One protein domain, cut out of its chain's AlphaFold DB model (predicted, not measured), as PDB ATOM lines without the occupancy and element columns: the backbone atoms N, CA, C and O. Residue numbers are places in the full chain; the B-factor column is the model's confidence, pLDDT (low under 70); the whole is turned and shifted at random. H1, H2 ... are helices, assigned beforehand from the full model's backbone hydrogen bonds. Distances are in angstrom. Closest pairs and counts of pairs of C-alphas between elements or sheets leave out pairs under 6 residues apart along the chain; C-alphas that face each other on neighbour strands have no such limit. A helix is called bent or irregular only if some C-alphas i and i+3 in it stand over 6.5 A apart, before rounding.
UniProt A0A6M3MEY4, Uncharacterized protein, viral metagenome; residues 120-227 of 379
ATOM      1  N   PHE A 120     -38.808  14.933  -2.031       72.25
ATOM      2  CA  PHE A 120     -39.609  14.456  -3.158       72.25
ATOM      3  C   PHE A 120     -40.804  15.376  -3.426       72.25
ATOM      4  O   PHE A 120     -41.006  15.834  -4.556       72.25
ATOM      5  N   ARG A 121     -41.602  15.660  -2.390       78.00
ATOM      6  CA  ARG A 121     -42.784  16.527  -2.506       78.00
ATOM      7  C   ARG A 121     -42.392  17.912  -3.010       78.00
ATOM      8  O   ARG A 121     -43.044  18.430  -3.912       78.00
ATOM      9  N   LEU A 122     -41.285  18.474  -2.518       78.00
ATOM     10  CA  LEU A 122     -40.743  19.747  -3.000       78.00
ATOM     11  C   LEU A 122     -40.373  19.701  -4.488       78.00
ATOM     12  O   LEU A 122     -40.724  20.617  -5.231       78.00
ATOM     13  N   ASN A 123     -39.730  18.631  -4.958       71.12
ATOM     14  CA  ASN A 123     -39.419  18.457  -6.380       71.12
ATOM     15  C   ASN A 123     -40.675  18.316  -7.252       71.12
ATOM     16  O   ASN A 123     -40.692  18.814  -8.381       71.12
ATOM     17  N   LYS A 124     -41.732  17.676  -6.742       76.88
ATOM     18  CA  LYS A 124     -43.028  17.591  -7.426       76.88
ATOM     19  C   LYS A 124     -43.690  18.967  -7.536       76.88
ATOM     20  O   LYS A 124     -44.046  19.373  -8.638       76.88
ATOM     21  N   ILE A 125     -43.723  19.742  -6.449       80.38
ATOM     22  CA  ILE A 125     -44.217  21.132  -6.457       80.38
ATOM     23  C   ILE A 125     -43.408  21.993  -7.424       80.38
ATOM     24  O   ILE A 125     -43.989  22.746  -8.193       80.38
ATOM     25  N   LYS A 126     -42.077  21.862  -7.450       77.31
ATOM     26  CA  LYS A 126     -41.219  22.616  -8.377       77.31
ATOM     27  C   LYS A 126     -41.595  22.397  -9.846       77.31
ATOM     28  O   LYS A 126     -41.430  23.307 -10.651       77.31
ATOM     29  N   LYS A 127     -42.068  21.195 -10.191       74.44
ATOM     30  CA  LYS A 127     -42.495  20.829 -11.548       74.44
ATOM     31  C   LYS A 127     -43.938  21.240 -11.842       74.44
ATOM     32  O   LYS A 127     -44.204  21.728 -12.932       74.44
ATOM     33  N   GLU A 128     -44.852  21.017 -10.901       77.69
ATOM     34  CA  GLU A 128     -46.295  21.202 -11.106       77.69
ATOM     35  C   GLU A 128     -46.763  22.634 -10.801       77.69
ATOM     36  O   GLU A 128     -47.640  23.148 -11.484       77.69
ATOM     37  N   ASN A 129     -46.170  23.284  -9.795       77.94
ATOM     38  CA  ASN A 129     -46.538  24.607  -9.285       77.94
ATOM     39  C   ASN A 129     -45.282  25.414  -8.874       77.94
ATOM     40  O   ASN A 129     -45.060  25.658  -7.680       77.94
ATOM     41  N   PRO A 130     -44.434  25.832  -9.836       74.31
ATOM     42  CA  PRO A 130     -43.146  26.476  -9.556       74.31
ATOM     43  C   PRO A 130     -43.266  27.757  -8.716       74.31
ATOM     44  O   PRO A 130     -42.400  28.017  -7.883       74.31
ATOM     45  N   ASP A 131     -44.360  28.509  -8.851       74.69
ATOM     46  CA  ASP A 131     -44.596  29.745  -8.089       74.69
ATOM     47  C   ASP A 131     -44.814  29.487  -6.589       74.69
ATOM     48  O   ASP A 131     -44.490  30.322  -5.743       74.69
ATOM     49  N   GLN A 132     -45.319  28.301  -6.236       74.94
ATOM     50  CA  GLN A 132     -45.554  27.904  -4.847       74.94
ATOM     51  C   GLN A 132     -44.354  27.178  -4.229       74.94
ATOM     52  O   GLN A 132     -44.279  27.057  -3.005       74.94
ATOM     53  N   PHE A 133     -43.385  26.738  -5.041       80.12
ATOM     54  CA  PHE A 133     -42.195  26.024  -4.573       80.12
ATOM     55  C   PHE A 133     -41.477  26.776  -3.453       80.12
ATOM     56  O   PHE A 133     -41.180  26.196  -2.413       80.12
ATOM     57  N   ASN A 134     -41.265  28.083  -3.625       76.69
ATOM     58  CA  ASN A 134     -40.556  28.904  -2.644       76.69
ATOM     59  C   ASN A 134     -41.292  29.003  -1.299       76.69
ATOM     60  O   ASN A 134     -40.643  29.116  -0.259       76.69
ATOM     61  N   VAL A 135     -42.629  28.949  -1.304       78.94
ATOM     62  CA  VAL A 135     -43.450  28.981  -0.085       78.94
ATOM     63  C   VAL A 135     -43.299  27.676   0.691       78.94
ATOM     64  O   VAL A 135     -42.940  27.700   1.869       78.94
ATOM     65  N   TYR A 136     -43.494  26.537   0.022       80.62
ATOM     66  CA  TYR A 136     -43.360  25.224   0.653       80.62
ATOM     67  C   TYR A 136     -41.915  24.935   1.076       80.62
ATOM     68  O   TYR A 136     -41.693  24.500   2.200       80.62
ATOM     69  N   ALA A 137     -40.924  25.248   0.234       79.12
ATOM     70  CA  ALA A 137     -39.510  25.034   0.540       79.12
ATOM     71  C   ALA A 137     -39.075  25.799   1.793       79.12
ATOM     72  O   ALA A 137     -38.420  25.229   2.657       79.12
ATOM     73  N   LYS A 138     -39.485  27.066   1.947       76.44
ATOM     74  CA  LYS A 138     -39.137  27.851   3.140       76.44
ATOM     75  C   LYS A 138     -39.743  27.278   4.419       76.44
ATOM     76  O   LYS A 138     -39.066  27.288   5.436       76.44
ATOM     77  N   ILE A 139     -40.978  26.781   4.377       77.00
ATOM     78  CA  ILE A 139     -41.669  26.238   5.561       77.00
ATOM     79  C   ILE A 139     -41.146  24.848   5.933       77.00
ATOM     80  O   ILE A 139     -41.003  24.536   7.113       77.00
ATOM     81  N   VAL A 140     -40.850  24.020   4.931       75.00
ATOM     82  CA  VAL A 140     -40.421  22.630   5.112       75.00
ATOM     83  C   VAL A 140     -38.932  22.534   5.439       75.00
ATOM     84  O   VAL A 140     -38.561  21.724   6.280       75.00
ATOM     85  N   LEU A 141     -38.081  23.367   4.829       70.19
ATOM     86  CA  LEU A 141     -36.631  23.341   5.061       70.19
ATOM     87  C   LEU A 141     -36.201  24.184   6.274       70.19
ATOM     88  O   LEU A 141     -35.184  23.874   6.881       70.19
ATOM     89  N   ASN A 142     -36.973  25.205   6.676       67.25
ATOM     90  CA  ASN A 142     -36.705  25.991   7.892       67.25
ATOM     91  C   ASN A 142     -37.734  25.687   8.990       67.25
ATOM     92  O   ASN A 142     -38.511  26.561   9.387       67.25
ATOM     93  N   LYS A 143     -37.740  24.442   9.489       57.78
ATOM     94  CA  LYS A 143     -38.737  23.947  10.463       57.78
ATOM     95  C   LYS A 143     -38.797  24.782  11.761       57.78
ATOM     96  O   LYS A 143     -39.898  24.939  12.307       57.78
ATOM     97  N   ASP A 144     -37.679  25.410  12.145       55.16
ATOM     98  CA  ASP A 144     -37.493  26.081  13.444       55.16
ATOM     99  C   ASP A 144     -37.178  27.594  13.372       55.16
ATOM    100  O   ASP A 144     -36.927  28.214  14.403       55.16
ATOM    101  N   GLY A 145     -37.189  28.217  12.183       61.78
ATOM    102  CA  GLY A 145     -36.597  29.557  11.990       61.78
ATOM    103  C   GLY A 145     -37.499  30.667  11.441       61.78
ATOM    104  O   GLY A 145     -37.022  31.786  11.266       61.78
ATOM    105  N   LEU A 146     -38.769  30.398  11.122       75.44
ATOM    106  CA  LEU A 146     -39.659  31.419  10.552       75.44
ATOM    107  C   LEU A 146     -40.426  32.165  11.643       75.44
ATOM    108  O   LEU A 146     -41.103  31.552  12.469       75.44
ATOM    109  N   SER A 147     -40.365  33.497  11.601       82.69
ATOM    110  CA  SER A 147     -41.186  34.340  12.467       82.69
ATOM    111  C   SER A 147     -42.676  34.195  12.119       82.69
ATOM    112  O   SER A 147     -43.043  33.845  10.992       82.69
ATOM    113  N   ALA A 148     -43.560  34.502  13.073       82.81
ATOM    114  CA  ALA A 148     -45.007  34.450  12.852       82.81
ATOM    115  C   ALA A 148     -45.449  35.343  11.676       82.81
ATOM    116  O   ALA A 148     -46.294  34.946  10.873       82.81
ATOM    117  N   ILE A 149     -44.822  36.513  11.511       83.88
ATOM    118  CA  ILE A 149     -45.134  37.404  10.395       83.88
ATOM    119  C   ILE A 149     -44.640  36.848   9.058       83.88
ATOM    120  O   ILE A 149     -45.339  36.978   8.057       83.88
ATOM    121  N   ASP A 150     -43.498  36.159   9.027       84.25
ATOM    122  CA  ASP A 150     -42.999  35.524   7.806       84.25
ATOM    123  C   ASP A 150     -43.891  34.364   7.359       84.25
ATOM    124  O   ASP A 150     -44.167  34.237   6.166       84.25
ATOM    125  N   LEU A 151     -44.420  33.566   8.291       84.50
ATOM    126  CA  LEU A 151     -45.396  32.517   7.970       84.50
ATOM    127  C   LEU A 151     -46.661  33.100   7.326       84.50
ATOM    128  O   LEU A 151     -47.124  32.607   6.294       84.50
ATOM    129  N   LEU A 152     -47.185  34.188   7.889       86.62
ATOM    130  CA  LEU A 152     -48.356  34.875   7.346       86.62
ATOM    131  C   LEU A 152     -48.060  35.545   5.998       86.62
ATOM    132  O   LEU A 152     -48.900  35.486   5.100       86.62
ATOM    133  N   LYS A 153     -46.863  36.120   5.810       86.31
ATOM    134  CA  LYS A 153     -46.411  36.672   4.519       86.31
ATOM    135  C   LYS A 153     -46.384  35.594   3.446       86.31
ATOM    136  O   LYS A 153     -46.874  35.817   2.342       86.31
ATOM    137  N   LEU A 154     -45.849  34.418   3.768       84.88
ATOM    138  CA  LEU A 154     -45.789  33.292   2.839       84.88
ATOM    139  C   LEU A 154     -47.189  32.809   2.434       84.88
ATOM    140  O   LEU A 154     -47.419  32.572   1.249       84.88
ATOM    141  N   LYS A 155     -48.148  32.745   3.370       86.00
ATOM    142  CA  LYS A 155     -49.558  32.451   3.045       86.00
ATOM    143  C   LYS A 155     -50.194  33.540   2.193       86.00
ATOM    144  O   LYS A 155     -50.848  33.232   1.204       86.00
ATOM    145  N   PHE A 156     -49.967  34.803   2.538       86.00
ATOM    146  CA  PHE A 156     -50.513  35.929   1.788       86.00
ATOM    147  C   PHE A 156     -50.019  35.936   0.339       86.00
ATOM    148  O   PHE A 156     -50.824  36.119  -0.567       86.00
ATOM    149  N   ILE A 157     -48.725  35.676   0.115       82.94
ATOM    150  CA  ILE A 157     -48.128  35.555  -1.224       82.94
ATOM    151  C   ILE A 157     -48.667  34.322  -1.961       82.94
ATOM    152  O   ILE A 157     -48.946  34.411  -3.154       82.94
ATOM    153  N   LYS A 158     -48.864  33.191  -1.266       82.00
ATOM    154  CA  LYS A 158     -49.491  31.990  -1.845       82.00
ATOM    155  C   LYS A 158     -50.908  32.275  -2.346       82.00
ATOM    156  O   LYS A 158     -51.258  31.853  -3.443       82.00
ATOM    157  N   ASP A 159     -51.702  32.991  -1.555       84.50
ATOM    158  CA  ASP A 159     -53.091  33.321  -1.887       84.50
ATOM    159  C   ASP A 159     -53.193  34.491  -2.881       84.50
ATOM    160  O   ASP A 159     -54.198  34.633  -3.574       84.50
ATOM    161  N   ASN A 160     -52.151  35.325  -2.965       83.62
ATOM    162  CA  ASN A 160     -52.090  36.513  -3.812       83.62
ATOM    163  C   ASN A 160     -50.752  36.571  -4.579       83.62
ATOM    164  O   ASN A 160     -49.873  37.374  -4.236       83.62
ATOM    165  N   PRO A 161     -50.586  35.760  -5.641       79.00
ATOM    166  CA  PRO A 161     -49.325  35.642  -6.382       79.00
ATOM    167  C   PRO A 161     -48.773  36.967  -6.929       79.00
ATOM    168  O   PRO A 161     -47.564  37.111  -7.107       79.00
ATOM    169  N   GLN A 162     -49.629  37.972  -7.138       79.75
ATOM    170  CA  GLN A 162     -49.253  39.325  -7.565       79.75
ATOM    171  C   GLN A 162     -48.373  40.098  -6.563       79.75
ATOM    172  O   GLN A 162     -47.866  41.164  -6.904       79.75
ATOM    173  N   PHE A 163     -48.212  39.593  -5.334       79.00
ATOM    174  CA  PHE A 163     -47.306  40.148  -4.320       79.00
ATOM    175  C   PHE A 163     -45.988  39.373  -4.191       79.00
ATOM    176  O   PHE A 163     -45.168  39.713  -3.339       79.00
ATOM    177  N   SER A 164     -45.757  38.351  -5.023       72.94
ATOM    178  CA  SER A 164     -44.519  37.556  -5.011       72.94
ATOM    179  C   SER A 164     -43.255  38.394  -5.243       72.94
ATOM    180  O   SER A 164     -42.215  38.101  -4.657       72.94
ATOM    181  N   ASP A 165     -43.359  39.468  -6.030       77.25
ATOM    182  CA  ASP A 165     -42.286  40.426  -6.317       77.25
ATOM    183  C   ASP A 165     -42.224  41.603  -5.321       77.25
ATOM    184  O   ASP A 165     -41.367  42.475  -5.453       77.25
ATOM    185  N   LYS A 166     -43.138  41.657  -4.340       81.69
ATOM    186  CA  LYS A 166     -43.302  42.771  -3.383       81.69
ATOM    187  C   LYS A 166     -43.540  42.271  -1.946       81.69
ATOM    188  O   LYS A 166     -44.576  42.597  -1.348       81.69
ATOM    189  N   PRO A 167     -42.611  41.492  -1.361       76.50
ATOM    190  CA  PRO A 167     -42.768  40.929  -0.018       76.50
ATOM    191  C   PRO A 167     -42.894  41.994   1.084       76.50
ATOM    192  O   PRO A 167     -43.534  41.741   2.104       76.50
ATOM    193  N   GLU A 168     -42.355  43.196   0.877       83.00
ATOM    194  CA  GLU A 168     -42.446  44.321   1.813       83.00
ATOM    195  C   GLU A 168     -43.876  44.871   1.900       83.00
ATOM    196  O   GLU A 168     -44.337  45.236   2.978       83.00
ATOM    197  N   LYS A 169     -44.626  44.878   0.787       82.44
ATOM    198  CA  LYS A 169     -46.038  45.305   0.787       82.44
ATOM    199  C   LYS A 169     -46.935  44.294   1.493       82.44
ATOM    200  O   LYS A 169     -47.870  44.688   2.187       82.44
ATOM    201  N   ALA A 170     -46.641  43.003   1.335       82.00
ATOM    202  CA  ALA A 170     -47.314  41.944   2.082       82.00
ATOM    203  C   ALA A 170     -47.038  42.073   3.588       82.00
ATOM    204  O   ALA A 170     -47.950  41.945   4.401       82.00
ATOM    205  N   GLU A 171     -45.796  42.391   3.962       83.56
ATOM    206  CA  GLU A 171     -45.433  42.644   5.355       83.56
ATOM    207  C   GLU A 171     -46.150  43.863   5.937       83.56
ATOM    208  O   GLU A 171     -46.742  43.749   7.004       83.56
ATOM    209  N   GLN A 172     -46.157  45.001   5.235       82.50
ATOM    210  CA  GLN A 172     -46.856  46.213   5.678       82.50
ATOM    211  C   GLN A 172     -48.354  45.969   5.883       82.50
ATOM    212  O   GLN A 172     -48.912  46.368   6.903       82.50
ATOM    213  N   TYR A 173     -49.000  45.259   4.954       83.38
ATOM    214  CA  TYR A 173     -50.407  44.887   5.094       83.38
ATOM    215  C   TYR A 173     -50.656  44.042   6.352       83.38
ATOM    216  O   TYR A 173     -51.614  44.286   7.084       83.38
ATOM    217  N   LEU A 174     -49.785  43.070   6.636       84.00
ATOM    218  CA  LEU A 174     -49.910  42.213   7.814       84.00
ATOM    219  C   LEU A 174     -49.614  42.971   9.112       84.00
ATOM    220  O   LEU A 174     -50.363  42.825  10.074       84.00
ATOM    221  N   ARG A 175     -48.590  43.830   9.136       81.56
ATOM    222  CA  ARG A 175     -48.301  44.704  10.285       81.56
ATOM    223  C   ARG A 175     -49.484  45.607  10.612       81.56
ATOM    224  O   ARG A 175     -49.858  45.688  11.777       81.56
ATOM    225  N   HIS A 176     -50.125  46.177   9.592       80.88
ATOM    226  CA  HIS A 176     -51.330  46.984   9.759       80.88
ATOM    227  C   HIS A 176     -52.524  46.149  10.250       80.88
ATOM    228  O   HIS A 176     -53.180  46.525  11.219       80.88
ATOM    229  N   LYS A 177     -52.764  44.975   9.642       81.00
ATOM    230  CA  LYS A 177     -53.855  44.056  10.017       81.00
ATOM    231  C   LYS A 177     -53.800  43.646  11.492       81.00
ATOM    232  O   LYS A 177     -54.847  43.561  12.124       81.00
ATOM    233  N   TYR A 178     -52.606  43.375  12.019       77.75
ATOM    234  CA  TYR A 178     -52.416  43.000  13.425       77.75
ATOM    235  C   TYR A 178     -52.021  44.187  14.317       77.75
ATOM    236  O   TYR A 178     -51.787  43.990  15.503       77.75
ATOM    237  N   SER A 179     -51.937  45.406  13.775       71.50
ATOM    238  CA  SER A 179     -51.545  46.618  14.512       71.50
ATOM    239  C   SER A 179     -50.256  46.429  15.338       71.50
ATOM    240  O   SER A 179     -50.214  46.741  16.525       71.50
ATOM    241  N   ILE A 180     -49.207  45.865  14.718       65.75
ATOM    242  CA  ILE A 180     -47.903  45.563  15.358       65.75
ATOM    243  C   ILE A 180     -46.852  46.634  15.013       65.75
ATOM    244  O   ILE A 180     -45.653  46.351  14.936       65.75
ATOM    245  N   ASP A 181     -47.271  47.875  14.780       61.44
ATOM    246  CA  ASP A 181     -46.320  48.975  14.624       61.44
ATOM    247  C   ASP A 181     -45.746  49.336  15.999       61.44
ATOM    248  O   ASP A 181     -46.324  50.067  16.798       61.44
ATOM    249  N   LEU A 182     -44.584  48.746  16.291       51.09
ATOM    250  CA  LEU A 182     -43.827  48.949  17.530       51.09
ATOM    251  C   LEU A 182     -43.342  50.397  17.693       51.09
ATOM    252  O   LEU A 182     -43.024  50.803  18.809       51.09
ATOM    253  N   ASP A 183     -43.310  51.169  16.608       54.19
ATOM    254  CA  ASP A 183     -42.864  52.562  16.608       54.19
ATOM    255  C   ASP A 183     -43.872  53.505  17.297       54.19
ATOM    256  O   ASP A 183     -43.481  54.566  17.778       54.19
ATOM    257  N   GLU A 184     -45.142  53.102  17.451       53.47
ATOM    258  CA  GLU A 184     -46.167  53.892  18.160       53.47
ATOM    259  C   GLU A 184     -46.029  53.865  19.695       53.47
ATOM    260  O   GLU A 184     -46.686  54.640  20.388       53.47
ATOM    261  N   LEU A 185     -45.182  52.993  20.258       49.38
ATOM    262  CA  LEU A 185     -44.941  52.916  21.710       49.38
ATOM    263  C   LEU A 185     -43.908  53.934  22.217       49.38
ATOM    264  O   LEU A 185     -43.784  54.103  23.429       49.38
ATOM    265  N   ASN A 186     -43.165  54.583  21.314       49.69
ATOM    266  CA  ASN A 186     -42.064  55.490  21.653       49.69
ATOM    267  C   ASN A 186     -42.438  56.980  21.585       49.69
ATOM    268  O   ASN A 186     -41.569  57.821  21.813       49.69
ATOM    269  N   SER A 187     -43.685  57.342  21.267       51.69
ATOM    270  CA  SER A 187     -44.097  58.747  21.340       51.69
ATOM    271  C   SER A 187     -44.270  59.154  22.803       51.69
ATOM    272  O   SER A 187     -45.076  58.560  23.520       51.69
ATOM    273  N   GLU A 188     -43.545  60.187  23.227       53.12
ATOM    274  CA  GLU A 188     -43.537  60.775  24.579       53.12
ATOM    275  C   GLU A 188     -44.896  61.378  25.027       53.12
ATOM    276  O   GLU A 188     -44.971  62.038  26.060       53.12
ATOM    277  N   ASP A 189     -45.980  61.134  24.283       58.69
ATOM    278  CA  ASP A 189     -47.277  61.817  24.385       58.69
ATOM    279  C   ASP A 189     -48.359  61.049  25.176       58.69
ATOM    280  O   ASP A 189     -49.497  61.513  25.255       58.69
ATOM    281  N   PHE A 190     -48.062  59.877  25.754       56.44
ATOM    282  CA  PHE A 190     -49.074  59.051  26.437       56.44
ATOM    283  C   PHE A 190     -48.949  59.060  27.964       56.44
ATOM    284  O   PHE A 190     -47.870  58.851  28.518       56.44
ATOM    285  N   GLU A 191     -50.083  59.204  28.656       61.38
ATOM    286  CA  GLU A 191     -50.158  59.010  30.107       61.38
ATOM    287  C   GLU A 191     -50.006  57.516  30.480       61.38
ATOM    288  O   GLU A 191     -50.464  56.614  29.773       61.38
ATOM    289  N   GLU A 192     -49.385  57.233  31.630       59.50
ATOM    290  CA  GLU A 192     -49.023  55.884  32.111       59.50
ATOM    291  C   GLU A 192     -50.162  54.821  32.076       59.50
ATOM    292  O   GLU A 192     -49.891  53.663  31.730       59.50
ATOM    293  N   PRO A 193     -51.446  55.154  32.347       64.31
ATOM    294  CA  PRO A 193     -52.562  54.210  32.211       64.31
ATOM    295  C   PRO A 193     -52.866  53.824  30.756       64.31
ATOM    296  O   PRO A 193     -53.215  52.673  30.478       64.31
ATOM    297  N   GLU A 194     -52.726  54.764  29.818       64.12
ATOM    298  CA  GLU A 194     -52.959  54.528  28.389       64.12
ATOM    299  C   GLU A 194     -51.836  53.694  27.774       64.12
ATOM    300  O   GLU A 194     -52.101  52.803  26.963       64.12
ATOM    301  N   VAL A 195     -50.597  53.899  28.232       66.38
ATOM    302  CA  VAL A 195     -49.442  53.074  27.853       66.38
ATOM    303  C   VAL A 195     -49.651  51.614  28.260       66.38
ATOM    304  O   VAL A 195     -49.393  50.707  27.469       66.38
ATOM    305  N   ASN A 196     -50.152  51.357  29.473       70.44
ATOM    306  CA  ASN A 196     -50.384  49.992  29.954       70.44
ATOM    307  C   ASN A 196     -51.502  49.275  29.187       70.44
ATOM    308  O   ASN A 196     -51.349  48.101  28.845       70.44
ATOM    309  N   LYS A 197     -52.593  49.977  28.857       73.56
ATOM    310  CA  LYS A 197     -53.673  49.420  28.032       73.56
ATOM    311  C   LYS A 197     -53.192  49.099  26.612       73.56
ATOM    312  O   LYS A 197     -53.419  47.996  26.128       73.56
ATOM    313  N   ARG A 198     -52.437  50.006  25.983       70.12
ATOM    314  CA  ARG A 198     -51.841  49.771  24.656       70.12
ATOM    315  C   ARG A 198     -50.847  48.609  24.656       70.12
ATOM    316  O   ARG A 198     -50.829  47.831  23.710       70.12
ATOM    317  N   LYS A 199     -50.050  48.443  25.718       71.25
ATOM    318  CA  LYS A 199     -49.167  47.274  25.877       71.25
ATOM    319  C   LYS A 199     -49.956  45.962  25.910       71.25
ATOM    320  O   LYS A 199     -49.559  45.025  25.225       71.25
ATOM    321  N   GLN A 200     -51.067  45.916  26.649       76.12
ATOM    322  CA  GLN A 200     -51.950  44.742  26.692       76.12
ATOM    323  C   GLN A 200     -52.591  44.453  25.330       76.12
ATOM    324  O   GLN A 200     -52.618  43.299  24.908       76.12
ATOM    325  N   ASP A 201     -53.046  45.484  24.614       74.75
ATOM    326  CA  ASP A 201     -53.620  45.332  23.272       74.75
ATOM    327  C   ASP A 201     -52.570  44.814  22.268       74.75
ATOM    328  O   ASP A 201     -52.845  43.902  21.489       74.75
ATOM    329  N   ILE A 202     -51.332  45.320  22.325       74.19
ATOM    330  CA  ILE A 202     -50.214  44.846  21.492       74.19
ATOM    331  C   ILE A 202     -49.848  43.396  21.825       74.19
ATOM    332  O   ILE A 202     -49.574  42.607  20.922       74.19
ATOM    333  N   GLU A 203     -49.830  43.025  23.104       77.50
ATOM    334  CA  GLU A 203     -49.563  41.652  23.538       77.50
ATOM    335  C   GLU A 203     -50.664  40.691  23.065       77.50
ATOM    336  O   GLU A 203     -50.366  39.629  22.515       77.50
ATOM    337  N   MET A 204     -51.931  41.102  23.160       80.38
ATOM    338  CA  MET A 204     -53.068  40.345  22.634       80.38
ATOM    339  C   MET A 204     -53.000  40.199  21.108       80.38
ATOM    340  O   MET A 204     -53.225  39.113  20.571       80.38
ATOM    341  N   ASN A 205     -52.626  41.260  20.397       80.19
ATOM    342  CA  ASN A 205     -52.449  41.230  18.950       80.19
ATOM    343  C   ASN A 205     -51.274  40.344  18.516       80.19
ATOM    344  O   ASN A 205     -51.391  39.624  17.523       80.19
ATOM    345  N   LYS A 206     -50.170  40.332  19.274       78.62
ATOM    346  CA  LYS A 206     -49.062  39.383  19.077       78.62
ATOM    347  C   LYS A 206     -49.521  37.943  19.286       78.62
ATOM    348  O   LYS A 206     -49.203  37.089  18.465       78.62
ATOM    349  N   MET A 207     -50.318  37.683  20.320       82.38
ATOM    350  CA  MET A 207     -50.880  36.355  20.559       82.38
ATOM    351  C   MET A 207     -51.794  35.915  19.403       82.38
ATOM    352  O   MET A 207     -51.672  34.794  18.916       82.38
ATOM    353  N   ASN A 208     -52.655  36.806  18.898       82.06
ATOM    354  CA  ASN A 208     -53.505  36.533  17.733       82.06
ATOM    355  C   ASN A 208     -52.681  36.267  16.462       82.06
ATOM    356  O   ASN A 208     -52.984  35.339  15.711       82.06
ATOM    357  N   LEU A 209     -51.607  37.033  16.245       84.56
ATOM    358  CA  LEU A 209     -50.659  36.807  15.154       84.56
ATOM    359  C   LEU A 209     -50.019  35.414  15.254       84.56
ATOM    360  O   LEU A 209     -49.951  34.702  14.254       84.56
ATOM    361  N   GLU A 210     -49.564  35.005  16.437       84.75
ATOM    362  CA  GLU A 210     -48.972  33.681  16.650       84.75
ATOM    363  C   GLU A 210     -49.981  32.547  16.438       84.75
ATOM    364  O   GLU A 210     -49.651  31.528  15.824       84.75
ATOM    365  N   VAL A 211     -51.221  32.712  16.906       86.94
ATOM    366  CA  VAL A 211     -52.300  31.735  16.697       86.94
ATOM    367  C   VAL A 211     -52.575  31.550  15.205       86.94
ATOM    368  O   VAL A 211     -52.587  30.411  14.721       86.94
ATOM    369  N   ASP A 212     -52.724  32.648  14.465       85.62
ATOM    370  CA  ASP A 212     -52.966  32.614  13.025       85.62
ATOM    371  C   ASP A 212     -51.763  32.042  12.266       85.62
ATOM    372  O   ASP A 212     -51.932  31.193  11.390       85.62
ATOM    373  N   ALA A 213     -50.537  32.420  12.636       86.12
ATOM    374  CA  ALA A 213     -49.317  31.885  12.033       86.12
ATOM    375  C   ALA A 213     -49.182  30.369  12.247       86.12
ATOM    376  O   ALA A 213     -48.830  29.634  11.322       86.12
ATOM    377  N   ASN A 214     -49.521  29.873  13.439       84.75
ATOM    378  CA  ASN A 214     -49.534  28.441  13.742       84.75
ATOM    379  C   ASN A 214     -50.657  27.694  13.013       84.75
ATOM    380  O   ASN A 214     -50.502  26.515  12.674       84.75
ATOM    381  N   SER A 215     -51.797  28.349  12.780       88.50
ATOM    382  CA  SER A 215     -52.866  27.817  11.931       88.50
ATOM    383  C   SER A 215     -52.383  27.676  10.486       88.50
ATOM    384  O   SER A 215     -52.457  26.589   9.915       88.50
ATOM    385  N   VAL A 216     -51.759  28.725   9.946       85.88
ATOM    386  CA  VAL A 216     -51.169  28.744   8.603       85.88
ATOM    387  C   VAL A 216     -50.082  27.687   8.438       85.88
ATOM    388  O   VAL A 216     -50.087  26.952   7.451       85.88
ATOM    389  N   LYS A 217     -49.171  27.550   9.411       83.69
ATOM    390  CA  LYS A 217     -48.135  26.506   9.391       83.69
ATOM    391  C   LYS A 217     -48.774  25.120   9.280       83.69
ATOM    392  O   LYS A 217     -48.350  24.320   8.451       83.69
ATOM    393  N   ARG A 218     -49.821  24.845  10.067       85.12
ATOM    394  CA  ARG A 218     -50.560  23.573  10.012       85.12
ATOM    395  C   ARG A 218     -51.283  23.372   8.685       85.12
ATOM    396  O   ARG A 218     -51.219  22.278   8.140       85.12
ATOM    397  N   GLU A 219     -51.950  24.395   8.163       87.12
ATOM    398  CA  GLU A 219     -52.644  24.340   6.873       87.12
ATOM    399  C   GLU A 219     -51.673  23.988   5.741       87.12
ATOM    400  O   GLU A 219     -51.886  23.003   5.037       87.12
ATOM    401  N   ILE A 220     -50.568  24.729   5.625       82.44
ATOM    402  CA  ILE A 220     -49.575  24.534   4.564       82.44
ATOM    403  C   ILE A 220     -48.891  23.169   4.700       82.44
ATOM    404  O   ILE A 220     -48.728  22.472   3.701       82.44
ATOM    405  N   LEU A 221     -48.532  22.743   5.915       82.62
ATOM    406  CA  LEU A 221     -47.968  21.406   6.131       82.62
ATOM    407  C   LEU A 221     -48.979  20.300   5.804       82.62
ATOM    408  O   LEU A 221     -48.606  19.282   5.228       82.62
ATOM    409  N   ASN A 222     -50.263  20.490   6.112       86.00
ATOM    410  CA  ASN A 222     -51.307  19.533   5.751       86.00
ATOM    411  C   ASN A 222     -51.508  19.451   4.233       86.00
ATOM    412  O   ASN A 222     -51.668  18.354   3.707       86.00
ATOM    413  N   GLU A 223     -51.500  20.578   3.520       85.12
ATOM    414  CA  GLU A 223     -51.514  20.600   2.051       85.12
ATOM    415  C   GLU A 223     -50.284  19.897   1.468       85.12
ATOM    416  O   GLU A 223     -50.417  19.050   0.590       85.12
ATOM    417  N   PHE A 224     -49.101  20.200   2.001       83.62
ATOM    418  CA  PHE A 224     -47.843  19.593   1.584       83.62
ATOM    419  C   PHE A 224     -47.841  18.072   1.787       83.62
ATOM    420  O   PHE A 224     -47.474  17.319   0.890       83.62
ATOM    421  N   ASN A 225     -48.332  17.601   2.933       81.44
ATOM    422  CA  ASN A 225     -48.402  16.176   3.258       81.44
ATOM    423  C   ASN A 225     -49.431  15.405   2.418       81.44
ATOM    424  O   ASN A 225     -49.294  14.191   2.270       81.44
ATOM    425  N   LYS A 226     -50.438  16.089   1.852       86.00
ATOM    426  CA  LYS A 226     -51.400  15.501   0.900       86.00
ATOM    427  C   LYS A 226     -50.799  15.257  -0.480       86.00
ATOM    428  O   LYS A 226     -51.412  14.551  -1.277       86.00
ATOM    429  N   ILE A 227     -49.635  15.833  -0.782       79.69
ATOM    430  CA  ILE A 227     -48.946  15.563  -2.039       79.69
ATOM    431  C   ILE A 227     -48.548  14.098  -2.031       79.69
ATOM    432  O   ILE A 227     -47.707  13.666  -1.235       79.69
TER     433      ILE A 227
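AT A GLANCE: This is residues 120 to 227 of the 379 residues of an uncharacterized protein of viral metagenome (UniProt A0A6M3MEY4). One long helix, H6, runs most of the length of a rod; H1, H2 and H3 zigzag beside its later part, and H4 packs on H3. The 108 printed residues hold six named helices, H1 to H6, and no named strand: all helix, loose, radius of gyration of the C-alphas 16.9 A, spans 57 by 24 by 19 A.

HOW THE PARTS SIT: H6, residues 192 to 225, touches H3, residues 148 to 159, with residues 209 to 217 alone, at a steep tilt of 51 degrees; closest C-alphas Ala 148 and Ala 213, 5.1 A. H2, residues 130 to 141, is only just irregular (C-alphas 131 and 134 are 6.8 A apart) and forms a hairpin with H3; closest C-alphas Val 135 and Leu 154, 5.7 A. H1, residues 120 to 128, forms a hairpin with H2; closest C-alphas Lys 126 and Phe 133, 5.2 A. H4, residues 167 to 177, touches H3; closest C-alphas Lys 153 and Ala 170, 5.9 A. Every O i to N i+4 pair is within hydrogen-bond range in H1, H3, H4 and H6, and 6 of 8 in H2.

IN THESE COORDINATES: H6 is 49.1 A long, from C-alpha 192 at (-49.023, 55.884, 32.111) to C-alpha 225 at (-48.402, 16.176, 3.258). H5, residues 182 to 185, is close to H6 but not clearly touching.

THE WHOLE: The printed part has no cut and no long link; pLDDT is under 70 at residues 142 to 145 and 180 to 195.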